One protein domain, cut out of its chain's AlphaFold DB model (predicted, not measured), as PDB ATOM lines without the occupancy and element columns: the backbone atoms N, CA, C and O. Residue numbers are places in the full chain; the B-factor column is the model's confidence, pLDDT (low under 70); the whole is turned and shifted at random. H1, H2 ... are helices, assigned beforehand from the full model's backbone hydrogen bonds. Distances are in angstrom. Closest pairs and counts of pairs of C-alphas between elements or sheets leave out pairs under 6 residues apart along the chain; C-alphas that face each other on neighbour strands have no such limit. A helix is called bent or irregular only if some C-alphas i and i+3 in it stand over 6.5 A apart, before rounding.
ATOM      1  N   PRO A 450      35.728  -9.002 -28.828       84.69
ATOM      2  CA  PRO A 450      37.080  -9.206 -29.327       84.69
ATOM      3  C   PRO A 450      37.860  -7.886 -29.420       84.69
ATOM      4  O   PRO A 450      39.067  -7.934 -29.623       84.69
ATOM      5  N   TYR A 451      37.199  -6.732 -29.253       88.94
ATOM      6  CA  TYR A 451      37.786  -5.400 -29.411       88.94
ATOM      7  C   TYR A 451      38.068  -4.753 -28.040       88.94
ATOM      8  O   TYR A 451      37.128  -4.359 -27.343       88.94
ATOM      9  N   PRO A 452      39.343  -4.600 -27.643       90.19
ATOM     10  CA  PRO A 452      39.725  -4.064 -26.334       90.19
ATOM     11  C   PRO A 452      39.178  -2.665 -26.046       90.19
ATOM     12  O   PRO A 452      38.693  -2.413 -24.945       90.19
ATOM     13  N   SER A 453      39.197  -1.776 -27.043       87.81
ATOM     14  CA  SER A 453      38.683  -0.406 -26.931       87.81
ATOM     15  C   SER A 453      37.185  -0.374 -26.620       87.81
ATOM     16  O   SER A 453      36.726   0.434 -25.813       87.81
ATOM     17  N   VAL A 454      36.414  -1.303 -27.194       89.38
ATOM     18  CA  VAL A 454      34.982  -1.418 -26.907       89.38
ATOM     19  C   VAL A 454      34.731  -2.084 -25.560       89.38
ATOM     20  O   VAL A 454      33.879  -1.606 -24.812       89.38
ATOM     21  N   SER A 455      35.499  -3.113 -25.187       91.38
ATOM     22  CA  SER A 455      35.468  -3.646 -23.817       91.38
ATOM     23  C   SER A 455      35.748  -2.552 -22.782       91.38
ATOM     24  O   SER A 455      35.047  -2.489 -21.775       91.38
ATOM     25  N   ALA A 456      36.728  -1.677 -23.027       90.00
ATOM     26  CA  ALA A 456      37.061  -0.558 -22.149       90.00
ATOM     27  C   ALA A 456      35.931   0.483 -22.085       90.00
ATOM     28  O   ALA A 456      35.568   0.927 -20.995       90.00
ATOM     29  N   PHE A 457      35.323   0.826 -23.225       90.38
ATOM     30  CA  PHE A 457      34.162   1.720 -23.291       90.38
ATOM     31  C   PHE A 457      32.954   1.176 -22.510       90.38
ATOM     32  O   PHE A 457      32.363   1.888 -21.692       90.38
ATOM     33  N   LEU A 458      32.598  -0.092 -22.728       92.12
ATOM     34  CA  LEU A 458      31.481  -0.743 -22.038       92.12
ATOM     35  C   LEU A 458      31.755  -0.871 -20.539       92.12
ATOM     36  O   LEU A 458      30.870  -0.596 -19.731       92.12
ATOM     37  N   LEU A 459      32.989  -1.224 -20.166       93.81
ATOM     38  CA  LEU A 459      33.421  -1.243 -18.774       93.81
ATOM     39  C   LEU A 459      33.250   0.136 -18.140       93.81
ATOM     40  O   LEU A 459      32.636   0.240 -17.087       93.81
ATOM     41  N   ARG A 460      33.744   1.199 -18.778       91.44
ATOM     42  CA  ARG A 460      33.618   2.563 -18.257       91.44
ATOM     43  C   ARG A 460      32.158   2.964 -18.064       91.44
ATOM     44  O   ARG A 460      31.810   3.437 -16.992       91.44
ATOM     45  N   THR A 461      31.312   2.690 -19.053       89.88
ATOM     46  CA  THR A 461      29.870   2.966 -18.973       89.88
ATOM     47  C   THR A 461      29.230   2.269 -17.772       89.88
ATOM     48  O   THR A 461      28.485   2.882 -17.012       89.88
ATOM     49  N   LEU A 462      29.573   0.999 -17.567       91.38
ATOM     50  CA  LEU A 462      29.098   0.199 -16.447       91.38
ATOM     51  C   LEU A 462      29.615   0.718 -15.089       91.38
ATOM     52  O   LEU A 462      28.884   0.721 -14.098       91.38
ATOM     53  N   LEU A 463      30.870   1.168 -15.026       90.88
ATOM     54  CA  LEU A 463      31.447   1.759 -13.816       90.88
ATOM     55  C   LEU A 463      30.798   3.106 -13.473       90.88
ATOM     56  O   LEU A 463      30.532   3.362 -12.299       90.88
ATOM     57  N   ASP A 464      30.520   3.940 -14.475       88.88
ATOM     58  CA  ASP A 464      29.833   5.223 -14.307       88.88
ATOM     59  C   ASP A 464      28.390   5.006 -13.815       88.88
ATOM     60  O   ASP A 464      27.938   5.685 -12.889       88.88
ATOM     61  N   GLU A 465      27.693   4.002 -14.356       87.56
ATOM     62  CA  GLU A 465      26.362   3.596 -13.893       87.56
ATOM     63  C   GLU A 465      26.380   3.158 -12.420       87.56
ATOM     64  O   GLU A 465      25.579   3.632 -11.610       87.56
ATOM     65  N   TRP A 466      27.339   2.311 -12.038       87.69
ATOM     66  CA  TRP A 466      27.504   1.869 -10.652       87.69
ATOM     67  C   TRP A 466      27.826   3.031  -9.697       87.69
ATOM     68  O   TRP A 466      27.332   3.076  -8.565       87.69
ATOM     69  N   GLN A 467      28.640   4.000 -10.127       86.00
ATOM     70  CA  GLN A 467      28.937   5.197  -9.335       86.00
ATOM     71  C   GLN A 467      27.692   6.066  -9.135       86.00
ATOM     72  O   GLN A 467      27.424   6.483  -8.005       86.00
ATOM     73  N   ALA A 468      26.913   6.296 -10.196       84.44
ATOM     74  CA  ALA A 468      25.660   7.042 -10.127       84.44
ATOM     75  C   ALA A 468      24.652   6.367  -9.184       84.44
ATOM     76  O   ALA A 468      24.067   7.030  -8.325       84.44
ATOM     77  N   TYR A 469      24.526   5.038  -9.271       82.69
ATOM     78  CA  TYR A 469      23.707   4.247  -8.355       82.69
ATOM     79  C   TYR A 469      24.113   4.482  -6.893       82.69
ATOM     80  O   TYR A 469      23.280   4.874  -6.074       82.69
ATOM     81  N   ASN A 470      25.402   4.347  -6.566       78.12
ATOM     82  CA  ASN A 470      25.882   4.552  -5.196       78.12
ATOM     83  C   ASN A 470      25.733   5.993  -4.694       78.12
ATOM     84  O   ASN A 470      25.579   6.190  -3.491       78.12
ATOM     85  N   ALA A 471      25.803   6.991  -5.577       79.94
ATOM     86  CA  ALA A 471      25.598   8.391  -5.212       79.94
ATOM     87  C   ALA A 471      24.122   8.706  -4.901       79.94
ATOM     88  O   ALA A 471      23.839   9.571  -4.077       79.94
ATOM     89  N   SER A 472      23.193   7.997  -5.550       71.56
ATOM     90  CA  SER A 472      21.744   8.213  -5.427       71.56
ATOM     91  C   SER A 472      21.080   7.495  -4.240       71.56
ATOM     92  O   SER A 472      19.956   7.830  -3.872       71.56
ATOM     93  N   GLN A 473      21.760   6.523  -3.625       64.75
ATOM     94  CA  GLN A 473      21.234   5.722  -2.513       64.75
ATOM     95  C   GLN A 473      21.188   6.533  -1.199       64.75
ATOM     96  O   GLN A 473      22.241   6.946  -0.702       64.75
ATOM     97  N   PRO A 482      19.132  -5.514  -5.194       64.50
ATOM     98  CA  PRO A 482      20.060  -6.590  -4.835       64.50
ATOM     99  C   PRO A 482      21.161  -6.832  -5.885       64.50
ATOM    100  O   PRO A 482      22.208  -7.389  -5.555       64.50
ATOM    101  N   CYS A 483      20.972  -6.408  -7.139       74.00
ATOM    102  CA  CYS A 483      21.851  -6.788  -8.248       74.00
ATOM    103  C   CYS A 483      23.229  -6.088  -8.198       74.00
ATOM    104  O   CYS A 483      24.266  -6.754  -8.255       74.00
ATOM    105  N   TYR A 484      23.285  -4.767  -7.979       78.75
ATOM    106  CA  TYR A 484      24.561  -4.032  -7.875       78.75
ATOM    107  C   TYR A 484      25.388  -4.338  -6.615       78.75
ATOM    108  O   TYR A 484      26.603  -4.112  -6.598       78.75
ATOM    109  N   GLU A 485      24.759  -4.837  -5.552       77.38
ATOM    110  CA  GLU A 485      25.453  -5.187  -4.306       77.38
ATOM    111  C   GLU A 485      25.949  -6.638  -4.300       77.38
ATOM    112  O   GLU A 485      27.006  -6.929  -3.729       77.38
ATOM    113  N   VAL A 486      25.227  -7.543  -4.969       78.19
ATOM    114  CA  VAL A 486      25.521  -8.982  -4.961       78.19
ATOM    115  C   VAL A 486      26.215  -9.436  -6.246       78.19
ATOM    116  O   VAL A 486      27.280 -10.055  -6.187       78.19
ATOM    117  N   GLU A 487      25.660  -9.115  -7.413       81.38
ATOM    118  CA  GLU A 487      26.089  -9.685  -8.696       81.38
ATOM    119  C   GLU A 487      27.211  -8.882  -9.342       81.38
ATOM    120  O   GLU A 487      28.226  -9.459  -9.741       81.38
ATOM    121  N   PHE A 488      27.085  -7.552  -9.377       88.12
ATOM    122  CA  PHE A 488      28.098  -6.681  -9.975       88.12
ATOM    123  C   PHE A 488      29.525  -6.973  -9.478       88.12
ATOM    124  O   PHE A 488      30.407  -7.148 -10.321       88.12
ATOM    125  N   PRO A 489      29.802  -7.094  -8.160       89.31
ATOM    126  CA  PRO A 489      31.169  -7.296  -7.682       89.31
ATOM    127  C   PRO A 489      31.778  -8.603  -8.186       89.31
ATOM    128  O   PRO A 489      32.951  -8.655  -8.560       89.31
ATOM    129  N   THR A 490      30.977  -9.670  -8.200       85.50
ATOM    130  CA  THR A 490      31.439 -10.989  -8.632       85.50
ATOM    131  C   THR A 490      31.723 -10.996 -10.131       85.50
ATOM    132  O   THR A 490      32.822 -11.386 -10.525       85.50
ATOM    133  N   LYS A 491      30.815 -10.457 -10.953       85.62
ATOM    134  CA  LYS A 491      30.970 -10.361 -12.414       85.62
ATOM    135  C   LYS A 491      32.079  -9.414 -12.848       85.62
ATOM    136  O   LYS A 491      32.820  -9.707 -13.787       85.62
ATOM    137  N   PHE A 492      32.272  -8.325 -12.113       92.19
ATOM    138  CA  PHE A 492      33.403  -7.433 -12.319       92.19
ATOM    139  C   PHE A 492      34.734  -8.178 -12.150       92.19
ATOM    140  O   PHE A 492      35.603  -8.090 -13.017       92.19
ATOM    141  N   MET A 493      34.880  -8.995 -11.101       91.31
ATOM    142  CA  MET A 493      36.092  -9.805 -10.914       91.31
ATOM    143  C   MET A 493      36.272 -10.881 -11.986       91.31
ATOM    144  O   MET A 493      37.402 -11.250 -12.304       91.31
ATOM    145  N   GLU A 494      35.182 -11.373 -12.569       87.19
ATOM    146  CA  GLU A 494      35.227 -12.295 -13.708       87.19
ATOM    147  C   GLU A 494      35.759 -11.606 -14.964       87.19
ATOM    148  O   GLU A 494      36.611 -12.170 -15.650       87.19
ATOM    149  N   CYS A 495      35.355 -10.358 -15.209       90.19
ATOM    150  CA  CYS A 495      35.920  -9.541 -16.281       90.19
ATOM    151  C   CYS A 495      37.407  -9.259 -16.054       90.19
ATOM    152  O   CYS A 495      38.203  -9.489 -16.960       90.19
ATOM    153  N   VAL A 496      37.803  -8.867 -14.836       93.06
ATOM    154  CA  VAL A 496      39.222  -8.675 -14.483       93.06
ATOM    155  C   VAL A 496      40.021  -9.944 -14.781       93.06
ATOM    156  O   VAL A 496      41.044  -9.887 -15.458       93.06
ATOM    157  N   GLN A 497      39.546 -11.104 -14.317       91.50
ATOM    158  CA  GLN A 497      40.220 -12.376 -14.567       91.50
ATOM    159  C   GLN A 497      40.293 -12.704 -16.065       91.50
ATOM    160  O   GLN A 497      41.330 -13.171 -16.532       91.50
ATOM    161  N   SER A 498      39.223 -12.448 -16.821       89.38
ATOM    162  CA  SER A 498      39.203 -12.638 -18.272       89.38
ATOM    163  C   SER A 498      40.234 -11.757 -18.977       89.38
ATOM    164  O   SER A 498      40.969 -12.263 -19.822       89.38
ATOM    165  N   PHE A 499      40.361 -10.483 -18.597       92.56
ATOM    166  CA  PHE A 499      41.380  -9.602 -19.163       92.56
ATOM    167  C   PHE A 499      42.792 -10.097 -18.850       92.56
ATOM    168  O   PHE A 499      43.609 -10.178 -19.761       92.56
ATOM    169  N   VAL A 500      43.064 -10.534 -17.613       91.62
ATOM    170  CA  VAL A 500      44.361 -11.146 -17.267       91.62
ATOM    171  C   VAL A 500      44.671 -12.338 -18.173       91.62
ATOM    172  O   VAL A 500      45.778 -12.435 -18.696       91.62
ATOM    173  N   LEU A 501      43.702 -13.229 -18.396       90.06
ATOM    174  CA  LEU A 501      43.882 -14.383 -19.280       90.06
ATOM    175  C   LEU A 501      44.109 -13.967 -20.741       90.06
ATOM    176  O   LEU A 501      45.011 -14.499 -21.380       90.06
ATOM    177  N   LYS A 502      43.336 -13.003 -21.261       89.62
ATOM    178  CA  LYS A 502      43.474 -12.506 -22.642       89.62
ATOM    179  C   LYS A 502      44.847 -11.884 -22.887       89.62
ATOM    180  O   LYS A 502      45.452 -12.174 -23.916       89.62
ATOM    181  N   VAL A 503      45.350 -11.080 -21.949       89.94
ATOM    182  CA  VAL A 503      46.666 -10.445 -22.094       89.94
ATOM    183  C   VAL A 503      47.789 -11.477 -21.983       89.94
ATOM    184  O   VAL A 503      48.688 -11.488 -22.823       89.94
ATOM    185  N   LYS A 504      47.700 -12.418 -21.030       87.62
ATOM    186  CA  LYS A 504      48.643 -13.550 -20.932       87.62
ATOM    187  C   LYS A 504      48.658 -14.427 -22.187       87.62
ATOM    188  O   LYS A 504      49.699 -14.976 -22.525       87.62
ATOM    189  N   ALA A 505      47.528 -14.545 -22.883       87.38
ATOM    190  CA  ALA A 505      47.413 -15.286 -24.136       87.38
ATOM    191  C   ALA A 505      47.995 -14.547 -25.362       87.38
ATOM    192  O   ALA A 505      47.885 -15.059 -26.472       87.38
ATOM    193  N   GLY A 506      48.597 -13.364 -25.190       85.38
ATOM    194  CA  GLY A 506      49.231 -12.607 -26.275       85.38
ATOM    195  C   GLY A 506      48.439 -11.392 -26.762       85.38
ATOM    196  O   GLY A 506      48.956 -10.626 -27.571       85.38
ATOM    197  N   ASN A 507      47.219 -11.157 -26.264       88.12
ATOM    198  CA  ASN A 507      46.412 -10.007 -26.680       88.12
ATOM    199  C   ASN A 507      46.751  -8.770 -25.835       88.12
ATOM    200  O   ASN A 507      45.973  -8.372 -24.963       88.12
ATOM    201  N   ALA A 508      47.925  -8.182 -26.088       88.00
ATOM    202  CA  ALA A 508      48.462  -7.020 -25.369       88.00
ATOM    203  C   ALA A 508      47.460  -5.862 -25.240       88.00
ATOM    204  O   ALA A 508      47.396  -5.211 -24.207       88.00
ATOM    205  N   GLU A 509      46.632  -5.632 -26.257       88.56
ATOM    206  CA  GLU A 509      45.681  -4.519 -26.286       88.56
ATOM    207  C   GLU A 509      44.600  -4.606 -25.186       88.56
ATOM    208  O   GLU A 509      44.067  -3.585 -24.756       88.56
ATOM    209  N   PHE A 510      44.320  -5.798 -24.637       91.94
ATOM    210  CA  PHE A 510      43.448  -5.955 -23.458       91.94
ATOM    211  C   PHE A 510      44.096  -5.474 -22.147       91.94
ATOM    212  O   PHE A 510      43.475  -5.546 -21.082       91.94
ATOM    213  N   PHE A 511      45.325  -4.957 -22.201       92.38
ATOM    214  CA  PHE A 511      45.986  -4.328 -21.068       92.38
ATOM    215  C   PHE A 511      45.268  -3.051 -20.615       92.38
ATOM    216  O   PHE A 511      45.110  -2.836 -19.414       92.38
ATOM    217  N   GLU A 512      44.747  -2.245 -21.544       91.62
ATOM    218  CA  GLU A 512      44.003  -1.021 -21.217       91.62
ATOM    219  C   GLU A 512      42.759  -1.293 -20.338       91.62
ATOM    220  O   GLU A 512      42.684  -0.746 -19.230       91.62
ATOM    221  N   PRO A 513      41.800  -2.162 -20.732       93.81
ATOM    222  CA  PRO A 513      40.649  -2.469 -19.883       93.81
ATOM    223  C   PRO A 513      41.042  -3.152 -18.562       93.81
ATOM    224  O   PRO A 513      40.369  -2.949 -17.544       93.81
ATOM    225  N   LEU A 514      42.148  -3.908 -18.523       95.50
ATOM    226  CA  LEU A 514      42.692  -4.453 -17.275       95.50
ATOM    227  C   LEU A 514      43.144  -3.332 -16.329       95.50
ATOM    228  O   LEU A 514      42.729  -3.307 -15.170       95.50
ATOM    229  N   VAL A 515      43.949  -2.386 -16.816       94.25
ATOM    230  CA  VAL A 515      44.430  -1.236 -16.037       94.25
ATOM    231  C   VAL A 515      43.266  -0.383 -15.543       94.25
ATOM    232  O   VAL A 515      43.248  -0.000 -14.372       94.25
ATOM    233  N   ALA A 516      42.268  -0.124 -16.390       93.44
ATOM    234  CA  ALA A 516      41.054   0.589 -15.997       93.44
ATOM    235  C   ALA A 516      40.324  -0.129 -14.847       93.44
ATOM    236  O   ALA A 516      39.957   0.497 -13.849       93.44
ATOM    237  N   SER A 517      40.193  -1.456 -14.933       96.12
ATOM    238  CA  SER A 517      39.558  -2.268 -13.889       96.12
ATOM    239  C   SER A 517      40.346  -2.252 -12.570       96.12
ATOM    240  O   SER A 517      39.773  -2.079 -11.494       96.12
ATOM    241  N   LEU A 518      41.673  -2.400 -12.624       96.12
ATOM    242  CA  LEU A 518      42.526  -2.378 -11.429       96.12
ATOM    243  C   LEU A 518      42.537  -0.996 -10.759       96.12
ATOM    244  O   LEU A 518      42.477  -0.911  -9.532       96.12
ATOM    245  N   ASN A 519      42.551   0.082 -11.548       94.62
ATOM    246  CA  ASN A 519      42.418   1.444 -11.035       94.62
ATOM    247  C   ASN A 519      41.063   1.671 -10.363       94.62
ATOM    248  O   ASN A 519      41.014   2.239  -9.272       94.62
ATOM    249  N   PHE A 520      39.971   1.197 -10.967       94.81
ATOM    250  CA  PHE A 520      38.658   1.253 -10.332       94.81
ATOM    251  C   PHE A 520      38.659   0.537  -8.977       94.81
ATOM    252  O   PHE A 520      38.229   1.118  -7.983       94.81
ATOM    253  N   LEU A 521      39.207  -0.681  -8.906       94.00
ATOM    254  CA  LEU A 521      39.305  -1.428  -7.652       94.00
ATOM    255  C   LEU A 521      40.127  -0.672  -6.597       94.00
ATOM    256  O   LEU A 521      39.741  -0.608  -5.431       94.00
ATOM    257  N   LEU A 522      41.241  -0.065  -7.007       93.31
ATOM    258  CA  LEU A 522      42.092   0.738  -6.134       93.31
ATOM    259  C   LEU A 522      41.340   1.951  -5.569       93.31
ATOM    260  O   LEU A 522      41.410   2.223  -4.367       93.31
ATOM    261  N   LEU A 523      40.613   2.674  -6.423       91.62
ATOM    262  CA  LEU A 523      39.804   3.828  -6.030       91.62
ATOM    263  C   LEU A 523      38.645   3.416  -5.122       91.62
ATOM    264  O   LEU A 523      38.398   4.082  -4.115       91.62
ATOM    265  N   PHE A 524      37.986   2.298  -5.427       90.50
ATOM    266  CA  PHE A 524      36.936   1.717  -4.599       90.50
ATOM    267  C   PHE A 524      37.445   1.410  -3.187       90.50
ATOM    268  O   PHE A 524      36.915   1.948  -2.216       90.50
ATOM    269  N   LEU A 525      38.524   0.628  -3.064       90.25
ATOM    270  CA  LEU A 525      39.118   0.274  -1.769       90.25
ATOM    271  C   LEU A 525      39.582   1.518  -0.996       90.25
ATOM    272  O   LEU A 525      39.357   1.628   0.210       90.25
ATOM    273  N   SER A 526      40.177   2.488  -1.692       89.31
ATOM    274  CA  SER A 526      40.611   3.753  -1.089       89.31
ATOM    275  C   SER A 526      39.439   4.590  -0.571       89.31
ATOM    276  O   SER A 526      39.557   5.228   0.475       89.31
ATOM    277  N   SER A 527      38.319   4.609  -1.296       87.38
ATOM    278  CA  SER A 527      37.093   5.306  -0.899       87.38
ATOM    279  C   SER A 527      36.445   4.634   0.310       87.38
ATOM    280  O   SER A 527      36.171   5.300   1.307       87.38
ATOM    281  N   GLU A 528      36.297   3.307   0.281       85.94
ATOM    282  CA  GLU A 528      35.746   2.536   1.400       85.94
ATOM    283  C   GLU A 528      36.582   2.691   2.675       85.94
ATOM    284  O   GLU A 528      36.024   2.826   3.758       85.94
ATOM    285  N   ARG A 529      37.915   2.765   2.570       84.50
ATOM    286  CA  ARG A 529      38.796   3.012   3.725       84.50
ATOM    287  C   ARG A 529      38.591   4.387   4.368       84.50
ATOM    288  O   ARG A 529      38.815   4.538   5.564       84.50
ATOM    289  N   LYS A 530      38.203   5.399   3.586       85.19
ATOM    290  CA  LYS A 530      37.941   6.759   4.090       85.19
ATOM    291  C   LYS A 530      36.572   6.886   4.758       85.19
ATOM    292  O   LYS A 530      36.355   7.836   5.510       85.19
ATOM    293  N   LYS A 531      35.641   5.971   4.477       82.00
ATOM    294  CA  LYS A 531      34.315   5.964   5.100       82.00
ATOM    295  C   LYS A 531      34.431   5.566   6.572       82.00
ATOM    296  O   LYS A 531      35.249   4.734   6.950       82.00
ATOM    297  N   SER A 532      33.580   6.149   7.415       66.19
ATOM    298  CA  SER A 532      33.512   5.778   8.833       66.19
ATOM    299  C   SER A 532      33.116   4.300   9.001       66.19
ATOM    300  O   SER A 532      32.362   3.766   8.185       66.19
ATOM    301  N   ASN A 533      33.563   3.640  10.079       64.56
ATOM    302  CA  ASN A 533      33.315   2.206  10.341       64.56
ATOM    303  C   ASN A 533      31.819   1.800  10.397       64.56
ATOM    304  O   ASN A 533      31.498   0.607  10.366       64.56
ATOM    305  N   GLY A 534      30.900   2.770  10.485       62.00
ATOM    306  CA  GLY A 534      29.450   2.553  10.413       62.00
ATOM    307  C   GLY A 534      28.858   2.622   8.999       62.00
ATOM    308  O   GLY A 534      27.797   2.056   8.774       62.00
ATOM    309  N   THR A 535      29.538   3.278   8.055       69.06
ATOM    310  CA  THR A 535      29.051   3.558   6.687       69.06
ATOM    311  C   THR A 535      29.842   2.838   5.593       69.06
ATOM    312  O   THR A 535      29.469   2.895   4.425       69.06
ATOM    313  N   SER A 536      30.974   2.228   5.947       72.25
ATOM    314  CA  SER A 536      31.781   1.407   5.041       72.25
ATOM    315  C   SER A 536      31.132   0.036   4.833       72.25
ATOM    316  O   SER A 536      30.710  -0.603   5.801       72.25
ATOM    317  N   ARG A 537      31.118  -0.430   3.579       76.06
ATOM    318  CA  ARG A 537      30.735  -1.804   3.195       76.06
ATOM    319  C   ARG A 537      31.821  -2.809   3.590       76.06
ATOM    320  O   ARG A 537      31.588  -3.992   3.819       76.06
ATOM    321  N   LEU A 538      33.054  -2.320   3.712       80.56
ATOM    322  CA  LEU A 538      34.225  -3.113   4.066       80.56
ATOM    323  C   LEU A 538      34.641  -2.877   5.520       80.56
ATOM    324  O   LEU A 538      34.532  -1.770   6.048       80.56
ATOM    325  N   GLN A 539      35.151  -3.917   6.178       79.62
ATOM    326  CA  GLN A 539      35.786  -3.774   7.487       79.62
ATOM    327  C   GLN A 539      37.288  -3.598   7.322       79.62
ATOM    328  O   GLN A 539      37.936  -4.351   6.601       79.62
ATOM    329  N   TRP A 540      37.837  -2.625   8.039       82.19
ATOM    330  CA  TRP A 540      39.256  -2.298   8.032       82.19
ATOM    331  C   TRP A 540      39.847  -2.573   9.412       82.19
ATOM    332  O   TRP A 540      39.226  -2.277  10.434       82.19
ATOM    333  N   ARG A 541      41.035  -3.172   9.441       82.44
ATOM    334  CA  ARG A 541      41.858  -3.306  10.646       82.44
ATOM    335  C   ARG A 541      42.494  -1.956  10.992       82.44
ATOM    336  O   ARG A 541      42.572  -1.061  10.151       82.44
ATOM    337  N   GLU A 542      42.991  -1.827  12.219       80.19
ATOM    338  CA  GLU A 542      43.689  -0.616  12.683       80.19
ATOM    339  C   GLU A 542      44.966  -0.318  11.881       80.19
ATOM    340  O   GLU A 542      45.311   0.843  11.679       80.19
ATOM    341  N   ASP A 543      45.622  -1.352  11.339       80.19
ATOM    342  CA  ASP A 543      46.769  -1.223  10.427       80.19
ATOM    343  C   ASP A 543      46.378  -0.717   9.021       80.19
ATOM    344  O   ASP A 543      47.233  -0.530   8.151       80.19
ATOM    345  N   GLY A 544      45.085  -0.476   8.782       78.69
ATOM    346  CA  GLY A 544      44.549  -0.000   7.516       78.69
ATOM    347  C   GLY A 544      44.388  -1.074   6.444       78.69
ATOM    348  O   GLY A 544      44.082  -0.722   5.302       78.69
ATOM    349  N   LYS A 545      44.583  -2.354   6.784       84.19
ATOM    350  CA  LYS A 545      44.362  -3.486   5.877       84.19
ATOM    351  C   LYS A 545      42.928  -3.990   5.963       84.19
ATOM    352  O   LYS A 545      42.237  -3.813   6.968       84.19
ATOM    353  N   LEU A 546      42.469  -4.634   4.898       82.94
ATOM    354  CA  LEU A 546      41.131  -5.202   4.821       82.94
ATOM    355  C   LEU A 546      40.987  -6.343   5.843       82.94
ATOM    356  O   LEU A 546      41.728  -7.330   5.807       82.94
ATOM    357  N   ALA A 547      40.042  -6.198   6.772       74.94
ATOM    358  CA  ALA A 547      39.620  -7.258   7.681       74.94
ATOM    359  C   ALA A 547      38.639  -8.209   6.971       74.94
ATOM    360  O   ALA A 547      38.183  -7.939   5.861       74.94
ATOM    361  N   VAL A 548      38.296  -9.331   7.612       63.84
ATOM    362  CA  VAL A 548      37.287 -10.268   7.089       63.84
ATOM    363  C   VAL A 548      35.996  -9.497   6.791       63.84
ATOM    364  O   VAL A 548      35.433  -8.859   7.677       63.84
ATOM    365  N   VAL A 549      35.560  -9.518   5.532       62.97
ATOM    366  CA  VAL A 549      34.404  -8.745   5.056       62.97
ATOM    367  C   VAL A 549      33.126  -9.252   5.746       62.97
ATOM    368  O   VAL A 549      32.945 -10.461   5.915       62.97
ATOM    369  N   ARG A 550      32.242  -8.339   6.181       55.44
ATOM    370  CA  ARG A 550      30.988  -8.683   6.883       55.44
ATOM    371  C   ARG A 550      30.136  -9.639   6.039       55.44
ATOM    372  O   ARG A 550      30.052  -9.492   4.826       55.44
ATOM    373  N   LYS A 551      29.398 -10.546   6.698       53.03
ATOM    374  CA  LYS A 551      28.397 -11.424   6.053       53.03
ATOM    375  C   LYS A 551      27.281 -10.668   5.309       53.03
ATOM    376  O   LYS A 551      26.614 -11.284   4.491       53.03
ATOM    377  N   ALA A 552      27.058  -9.386   5.614       52.25
ATOM    378  CA  ALA A 552      25.994  -8.580   5.012       52.25
ATOM    379  C   ALA A 552      26.284  -8.185   3.549       52.25
ATOM    380  O   ALA A 552      25.354  -8.149   2.756       52.25
ATOM    381  N   ASP A 553      27.555  -7.999   3.174       65.44
ATOM    382  CA  ASP A 553      27.976  -7.628   1.814       65.44
ATOM    383  C   ASP A 553      28.606  -8.833   1.093       65.44
ATOM    384  O   ASP A 553      29.792  -8.850   0.740       65.44
ATOM    385  N   LEU A 554      27.804  -9.891   0.918       70.25
ATOM    386  CA  LEU A 554      28.232 -11.170   0.333       70.25
ATOM    387  C   LEU A 554      28.922 -11.005  -1.035       70.25
ATOM    388  O   LEU A 554      29.940 -11.656  -1.268       70.25
ATOM    389  N   GLY A 555      28.434 -10.109  -1.903       81.75
ATOM    390  CA  GLY A 555      28.989  -9.899  -3.246       81.75
ATOM    391  C   GLY A 555      30.443  -9.423  -3.229       81.75
ATOM    392  O   GLY A 555      31.335 -10.098  -3.750       81.75
ATOM    393  N   TRP A 556      30.712  -8.284  -2.579       86.31
ATOM    394  CA  TRP A 556      32.070  -7.731  -2.466       86.31
ATOM    395  C   TRP A 556      33.007  -8.620  -1.646       86.31
ATOM    396  O   TRP A 556      34.186  -8.725  -1.984       86.31
ATOM    397  N   SER A 557      32.502  -9.308  -0.618       83.44
ATOM    398  CA  SER A 557      33.282 -10.285   0.152       83.44
ATOM    399  C   SER A 557      33.839 -11.403  -0.734       83.44
ATOM    400  O   SER A 557      35.050 -11.651  -0.761       83.44
ATOM    401  N   VAL A 558      32.964 -12.040  -1.519       83.62
ATOM    402  CA  VAL A 558      33.336 -13.121  -2.443       83.62
ATOM    403  C   VAL A 558      34.268 -12.600  -3.537       83.62
ATOM    404  O   VAL A 558      35.300 -13.215  -3.816       83.62
ATOM    405  N   ALA A 559      33.945 -11.443  -4.119       88.88
ATOM    406  CA  ALA A 559      34.738 -10.805  -5.163       88.88
ATOM    407  C   ALA A 559      36.172 -10.492  -4.703       88.88
ATOM    408  O   ALA A 559      37.138 -10.879  -5.364       88.88
ATOM    409  N   LEU A 560      36.336  -9.847  -3.545       90.81
ATOM    410  CA  LEU A 560      37.648  -9.479  -3.008       90.81
ATOM    411  C   LEU A 560      38.446 -10.700  -2.541       90.81
ATOM    412  O   LEU A 560      39.658 -10.744  -2.747       90.81
ATOM    413  N   SER A 561      37.784 -11.718  -1.982       87.19
ATOM    414  CA  SER A 561      38.421 -13.004  -1.670       87.19
ATOM    415  C   SER A 561      38.977 -13.666  -2.934       87.19
ATOM    416  O   SER A 561      40.136 -14.083  -2.971       87.19
ATOM    417  N   ARG A 562      38.195 -13.694  -4.020       88.62
ATOM    418  CA  ARG A 562      38.648 -14.202  -5.322       88.62
ATOM    419  C   ARG A 562      39.810 -13.388  -5.880       88.62
ATOM    420  O   ARG A 562      40.771 -13.975  -6.377       88.62
ATOM    421  N   PHE A 563      39.744 -12.061  -5.788       92.62
ATOM    422  CA  PHE A 563      40.833 -11.194  -6.220       92.62
ATOM    423  C   PHE A 563      42.124 -11.506  -5.455       92.62
ATOM    424  O   PHE A 563      43.134 -11.820  -6.082       92.62
ATOM    425  N   LYS A 564      42.068 -11.517  -4.115       91.62
ATOM    426  CA  LYS A 564      43.206 -11.816  -3.232       91.62
ATOM    427  C   LYS A 564      43.804 -13.199  -3.500       91.62
ATOM    428  O   LYS A 564      45.021 -13.324  -3.566       91.62
ATOM    429  N   ASN A 565      42.962 -14.221  -3.649       89.06
ATOM    430  CA  ASN A 565      43.409 -15.615  -3.661       89.06
ATOM    431  C   ASN A 565      43.736 -16.156  -5.060       89.06
ATOM    432  O   ASN A 565      44.449 -17.149  -5.164       89.06
ATOM    433  N   LYS A 566      43.207 -15.555  -6.137       90.19
ATOM    434  CA  LYS A 566      43.384 -16.064  -7.512       90.19
ATOM    435  C   LYS A 566      43.990 -15.041  -8.469       90.19
ATOM    436  O   LYS A 566      44.951 -15.354  -9.165       90.19
ATOM    437  N   ILE A 567      43.437 -13.829  -8.522       92.62
ATOM    438  CA  ILE A 567      43.820 -12.832  -9.538       92.62
ATOM    439  C   ILE A 567      45.151 -12.170  -9.172       92.62
ATOM    440  O   ILE A 567      46.071 -12.148  -9.984       92.62
ATOM    441  N   LEU A 568      45.277 -11.670  -7.942       92.75
ATOM    442  CA  LEU A 568      46.467 -10.959  -7.478       92.75
ATOM    443  C   LEU A 568      47.738 -11.833  -7.506       92.75
ATOM    444  O   LEU A 568      48.754 -11.347  -8.005       92.75
ATOM    445  N   PRO A 569      47.725 -13.111  -7.067       91.38
ATOM    446  CA  PRO A 569      48.887 -13.989  -7.198       91.38
ATOM    447  C   PRO A 569      49.265 -14.235  -8.663       91.38
ATOM    448  O   PRO A 569      50.437 -14.141  -9.007       91.38
ATOM    449  N   SER A 570      48.275 -14.449  -9.538       90.25
ATOM    450  CA  SER A 570      48.486 -14.644 -10.981       90.25
ATOM    451  C   SER A 570      49.119 -13.417 -11.653       90.25
ATOM    452  O   SER A 570      49.957 -13.568 -12.543       90.25
ATOM    453  N   LEU A 571      48.752 -12.205 -11.225       91.12
ATOM    454  CA  LEU A 571      49.379 -10.962 -11.683       91.12
ATOM    455  C   LEU A 571      50.830 -10.836 -11.196       91.12
ATOM    456  O   LEU A 571      51.695 -10.468 -11.981       91.12
ATOM    457  N   ARG A 572      51.116 -11.173  -9.932       90.12
ATOM    458  CA  ARG A 572      52.488 -11.147  -9.388       90.12
ATOM    459  C   ARG A 572      53.405 -12.159 -10.065       90.12
ATOM    460  O   ARG A 572      54.535 -11.826 -10.387       90.12
ATOM    461  N   GLU A 573      52.912 -13.374 -10.285       88.06
ATOM    462  CA  GLU A 573      53.647 -14.417 -11.005       88.06
ATOM    463  C   GLU A 573      54.012 -13.955 -12.418       88.06
ATOM    464  O   GLU A 573      55.124 -14.185 -12.878       88.06
ATOM    465  N   TRP A 574      53.104 -13.241 -13.083       84.50
ATOM    466  CA  TRP A 574      53.339 -12.715 -14.424       84.50
ATOM    467  C   TRP A 574      54.377 -11.589 -14.479       84.50
ATOM    468  O   TRP A 574      55.063 -11.440 -15.482       84.50
ATOM    469  N   LEU A 575      54.506 -10.817 -13.399       84.75
ATOM    470  CA  LEU A 575      55.529  -9.780 -13.240       84.75
ATOM    471  C   LEU A 575      56.900 -10.348 -12.826       84.75
ATOM    472  O   LEU A 575      57.877  -9.607 -12.745       84.75
ATOM    473  N   SER A 576      56.996 -11.654 -12.557       80.88
ATOM    474  CA  SER A 576      58.266 -12.324 -12.274       80.88
ATOM    475  C   SER A 576      59.191 -12.260 -13.506       80.88
ATOM    476  O   SER A 576      58.698 -12.346 -14.631       80.88
ATOM    477  N   PRO A 577      60.520 -12.109 -13.338       61.47
ATOM    478  CA  PRO A 577      61.457 -11.755 -14.410       61.47
ATOM    479  C   PRO A 577      61.789 -12.910 -15.375       61.47
ATOM    480  O   PRO A 577      62.962 -13.178 -15.627       61.47
ATOM    481  N   ASP A 578      60.789 -13.595 -15.934       67.44
ATOM    482  CA  ASP A 578      61.002 -14.537 -17.034       67.44
ATOM    483  C   ASP A 578      60.956 -13.790 -18.387       67.44
ATOM    484  O   ASP A 578      59.873 -13.455 -18.884       67.44
ATOM    485  N   PRO A 579      62.118 -13.508 -19.011       55.84
ATOM    486  CA  PRO A 579      62.215 -12.681 -20.215       55.84
ATOM    487  C   PRO A 579      61.546 -13.310 -21.447       55.84
ATOM    488  O   PRO A 579      61.343 -12.619 -22.441       55.84
ATOM    489  N   ASN A 580      61.166 -14.591 -21.396       54.28
ATOM    490  CA  ASN A 580      60.521 -15.288 -22.511       54.28
ATOM    491  C   ASN A 580      58.983 -15.174 -22.514       54.28
ATOM    492  O   ASN A 580      58.340 -15.712 -23.414       54.28
ATOM    493  N   THR A 581      58.380 -14.490 -21.530       57.69
ATOM    494  CA  THR A 581      56.910 -14.392 -21.369       57.69
ATOM    495  C   THR A 581      56.350 -12.966 -21.415       57.69
ATOM    496  O   THR A 581      55.136 -12.772 -21.304       57.69
ATOM    497  N   GLN A 582      57.196 -11.948 -21.606       60.44
ATOM    498  CA  GLN A 582      56.753 -10.552 -21.577       60.44
ATOM    499  C   GLN A 582      56.149 -10.112 -22.916       60.44
ATOM    500  O   GLN A 582      56.834  -9.697 -23.843       60.44
ATOM    501  N   VAL A 583      54.820 -10.196 -22.978       72.06
ATOM    502  CA  VAL A 583      53.961  -9.640 -24.042       72.06
ATOM    503  C   VAL A 583      53.822  -8.107 -23.918       72.06
ATOM    504  O   VAL A 583      53.408  -7.438 -24.860       72.06
ATOM    505  N   LEU A 584      54.159  -7.543 -22.754       81.25
ATOM    506  CA  LEU A 584      53.944  -6.139 -22.402       81.25
ATOM    507  C   LEU A 584      55.161  -5.251 -22.676       81.25
ATOM    508  O   LEU A 584      56.304  -5.689 -22.554       81.25
ATOM    509  N   SER A 585      54.917  -3.967 -22.962       87.12
ATOM    510  CA  SER A 585      55.990  -2.973 -23.019       87.12
ATOM    511  C   SER A 585      56.572  -2.701 -21.619       87.12
ATOM    512  O   SER A 585      55.875  -2.883 -20.618       87.12
ATOM    513  N   PRO A 586      57.816  -2.196 -21.498       87.19
ATOM    514  CA  PRO A 586      58.395  -1.851 -20.195       87.19
ATOM    515  C   PRO A 586      57.549  -0.859 -19.379       87.19
ATOM    516  O   PRO A 586      57.526  -0.924 -18.151       87.19
ATOM    517  N   LEU A 587      56.831   0.050 -20.051       88.38
ATOM    518  CA  LEU A 587      55.943   1.012 -19.399       88.38
ATOM    519  C   LEU A 587      54.676   0.340 -18.849       88.38
ATOM    520  O   LEU A 587      54.216   0.684 -17.757       88.38
ATOM    521  N   ASP A 588      54.132  -0.629 -19.581       90.06
ATOM    522  CA  ASP A 588      52.969  -1.409 -19.154       90.06
ATOM    523  C   ASP A 588      53.323  -2.302 -17.962       90.06
ATOM    524  O   ASP A 588      52.575  -2.355 -16.986       90.06
ATOM    525  N   VAL A 589      54.507  -2.926 -17.987       89.69
ATOM    526  CA  VAL A 589      55.047  -3.687 -16.850       89.69
ATOM    527  C   VAL A 589      55.145  -2.791 -15.616       89.69
ATOM    528  O   VAL A 589      54.546  -3.114 -14.595       89.69
ATOM    529  N   PHE A 590      55.785  -1.622 -15.724       90.44
ATOM    530  CA  PHE A 590      55.889  -0.670 -14.613       90.44
ATOM    531  C   PHE A 590      54.516  -0.219 -14.083       90.44
ATOM    532  O   PHE A 590      54.287  -0.129 -12.873       90.44
ATOM    533  N   THR A 591      53.572   0.052 -14.987       93.44
ATOM    534  CA  THR A 591      52.205   0.452 -14.625       93.44
ATOM    535  C   THR A 591      51.504  -0.656 -13.844       93.44
ATOM    536  O   THR A 591      50.893  -0.398 -12.802       93.44
ATOM    537  N   LEU A 592      51.619  -1.898 -14.315       92.94
ATOM    538  CA  LEU A 592      51.028  -3.059 -13.668       92.94
ATOM    539  C   LEU A 592      51.688  -3.355 -12.319       92.94
ATOM    540  O   LEU A 592      50.968  -3.587 -11.352       92.94
ATOM    541  N   GLU A 593      53.018  -3.284 -12.227       92.94
ATOM    542  CA  GLU A 593      53.772  -3.411 -10.972       92.94
ATOM    543  C   GLU A 593      53.272  -2.413  -9.929       92.94
ATOM    544  O   GLU A 593      52.891  -2.812  -8.827       92.94
ATOM    545  N   SER A 594      53.167  -1.130 -10.298       94.38
ATOM    546  CA  SER A 594      52.684  -0.082  -9.394       94.38
ATOM    547  C   SER A 594      51.259  -0.350  -8.898       94.38
ATOM    548  O   SER A 594      50.950  -0.135  -7.721       94.38
ATOM    549  N   LEU A 595      50.367  -0.817  -9.776       95.19
ATOM    550  CA  LEU A 595      48.985  -1.138  -9.408       95.19
ATOM    551  C   LEU A 595      48.904  -2.371  -8.514       95.19
ATOM    552  O   LEU A 595      48.197  -2.349  -7.504       95.19
ATOM    553  N   VAL A 596      49.634  -3.430  -8.860       94.25
ATOM    554  CA  VAL A 596      49.693  -4.674  -8.090       94.25
ATOM    555  C   VAL A 596      50.259  -4.409  -6.700       94.25
ATOM    556  O   VAL A 596      49.685  -4.896  -5.728       94.25
ATOM    557  N   GLU A 597      51.314  -3.608  -6.568       93.75
ATOM    558  CA  GLU A 597      51.887  -3.214  -5.277       93.75
ATOM    559  C   GLU A 597      50.872  -2.431  -4.427       93.75
ATOM    560  O   GLU A 597      50.581  -2.807  -3.287       93.75
ATOM    561  N   LYS A 598      50.250  -1.388  -4.993       94.19
ATOM    562  CA  LYS A 598      49.243  -0.581  -4.283       94.19
ATOM    563  C   LYS A 598      48.052  -1.415  -3.830       94.19
ATOM    564  O   LYS A 598      47.622  -1.275  -2.688       94.19
ATOM    565  N   LEU A 599      47.533  -2.287  -4.694       93.81
ATOM    566  CA  LEU A 599      46.430  -3.191  -4.359       93.81
ATOM    567  C   LEU A 599      46.850  -4.215  -3.304       93.81
ATOM    568  O   LEU A 599      46.081  -4.495  -2.389       93.81
ATOM    569  N   SER A 600      48.084  -4.718  -3.374       91.88
ATOM    570  CA  SER A 600      48.641  -5.643  -2.384       91.88
ATOM    571  C   SER A 600      48.651  -5.059  -0.976       91.88
ATOM    572  O   SER A 600      48.347  -5.779  -0.033       91.88
ATOM    573  N   ASN A 601      48.915  -3.758  -0.831       90.69
ATOM    574  CA  ASN A 601      48.940  -3.086   0.471       90.69
ATOM    575  C   ASN A 601      47.577  -3.064   1.185       90.69
ATOM    576  O   ASN A 601      47.533  -2.905   2.406       90.69
ATOM    577  N   PHE A 602      46.466  -3.250   0.461       88.75
ATOM    578  CA  PHE A 602      45.135  -3.363   1.066       88.75
ATOM    579  C   PHE A 602      44.853  -4.754   1.635       88.75
ATOM    580  O   PHE A 602      44.030  -4.881   2.540       88.75
ATOM    581  N   PHE A 603      45.517  -5.797   1.138       85.56
ATOM    582  CA  PHE A 603      45.295  -7.165   1.589       85.56
ATOM    583  C   PHE A 603      46.365  -7.548   2.611       85.56
ATOM    584  O   PHE A 603      47.562  -7.409   2.370       85.56
ATOM    585  N   ALA A 604      45.946  -8.050   3.774       68.12
ATOM    586  CA  ALA A 604      46.885  -8.676   4.695       68.12
ATOM    587  C   ALA A 604      47.627  -9.808   3.972       68.12
ATOM    588  O   ALA A 604      46.991 -10.655   3.334       68.12
ATOM    589  N   VAL A 605      48.960  -9.804   4.078       57.66
ATOM    590  CA  VAL A 605      49.742 -11.030   3.928       57.66
ATOM    591  C   VAL A 605      49.223 -11.926   5.039       57.66
ATOM    592  O   VAL A 605      49.334 -11.565   6.211       57.66
ATOM    593  N   ASP A 606      48.543 -13.007   4.674       49.44
ATOM    594  CA  ASP A 606      48.253 -14.042   5.651       49.44
ATOM    595  C   ASP A 606      49.619 -14.638   6.006       49.44
ATOM    596  O   ASP A 606      50.183 -15.415   5.240       49.44
ATOM    597  N   GLU A 607      50.201 -14.176   7.112       34.91
ATOM    598  CA  GLU A 607      51.213 -14.938   7.831       34.91
ATOM    599  C   GLU A 607      50.491 -16.175   8.371       34.91
ATOM    600  O   GLU A 607      49.880 -16.138   9.440       34.91
ATOM    601  N   ASN A 608      50.465 -17.228   7.555       34.16
ATOM    602  CA  ASN A 608      50.312 -18.591   8.041       34.16
ATOM    603  C   ASN A 608      51.697 -19.167   8.301       34.16
ATOM    604  O   ASN A 608      52.537 -19.082   7.373       34.16
TER     605      ASN A 608
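Overview. This is residues 450 to 473 and 482 to 608 of the 608 residues of an uncharacterized protein of Angomonas deanei (UniProt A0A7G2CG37). Five helices form a flat up-and-down bundle, each running against the one before it, in two layers: H1, H3 and H5 side by side in a row, with H3 in the middle, and H2 and H4 nearly parallel over it. Between the layers, H2 crosses H3 at a steep tilt of 39 degrees and H4 crosses H5 at a steep tilt of 41 degrees, while H1 and H2 stand at a shallow tilt of 24 degrees. The printed part has 151 residues, 103 of them in five named helices that follow in the order H1 to H5, with no named strand; the class is all helix. The whole is compact, with a radius of gyration of the C-alphas of 15.8 A, and spans 48 by 39 by 21 A.

Along the chain. H1, residues 452 to 472, begins at C-alpha 452 (39.725, -4.064, -26.334) and is 30.2 A long. H2, residues 482 to 504, is 33.5 A, with a kink of 33 degrees near residue 489. H3, residues 508 to 530, is 34.2 A. H4, residues 554 to 574, is 29.2 A, with a kink of 29 degrees near residue 562; it is only just irregular, C-alphas 565 and 568 being 6.8 A apart. H5, residues 586 to 600, is 20.7 A and ends at C-alpha 600 (48.641, -5.643, -2.384).

Arrangement. H3 is the hub. It touches H1 the same way at a shallow 16 degrees, closest C-alphas Ala 456 and Pro 513, 4.7 A, with residues 452 to 459 of H1 alone. It touches H5 at 28 degrees, the same way, Leu 522 to Leu 599 C-alphas 6.1 A. H2 and H3 form a hairpin at a steep 39 degrees, closest C-alphas Phe 499 and Leu 514, 5.6 A. H2 touches H4 at 10 degrees, closest C-alphas Val 486 and Gly 555, 4.0 A. H1 and H5 are apart. Every O i to N i+4 pair is within hydrogen-bond range in H1 and H5; H2 has 16 of 19, H3 17 of 19, H4 15 of 17.

Size, cuts and confidence. Residues 474 to 481 are cut out, with C-alphas 473 and 482 12.6 A apart. The links H3 to H4 and H4 to H5 are long. Confidence is under 70 at, among them, residues 548 to 553, 577 to 582 and 604 to 608.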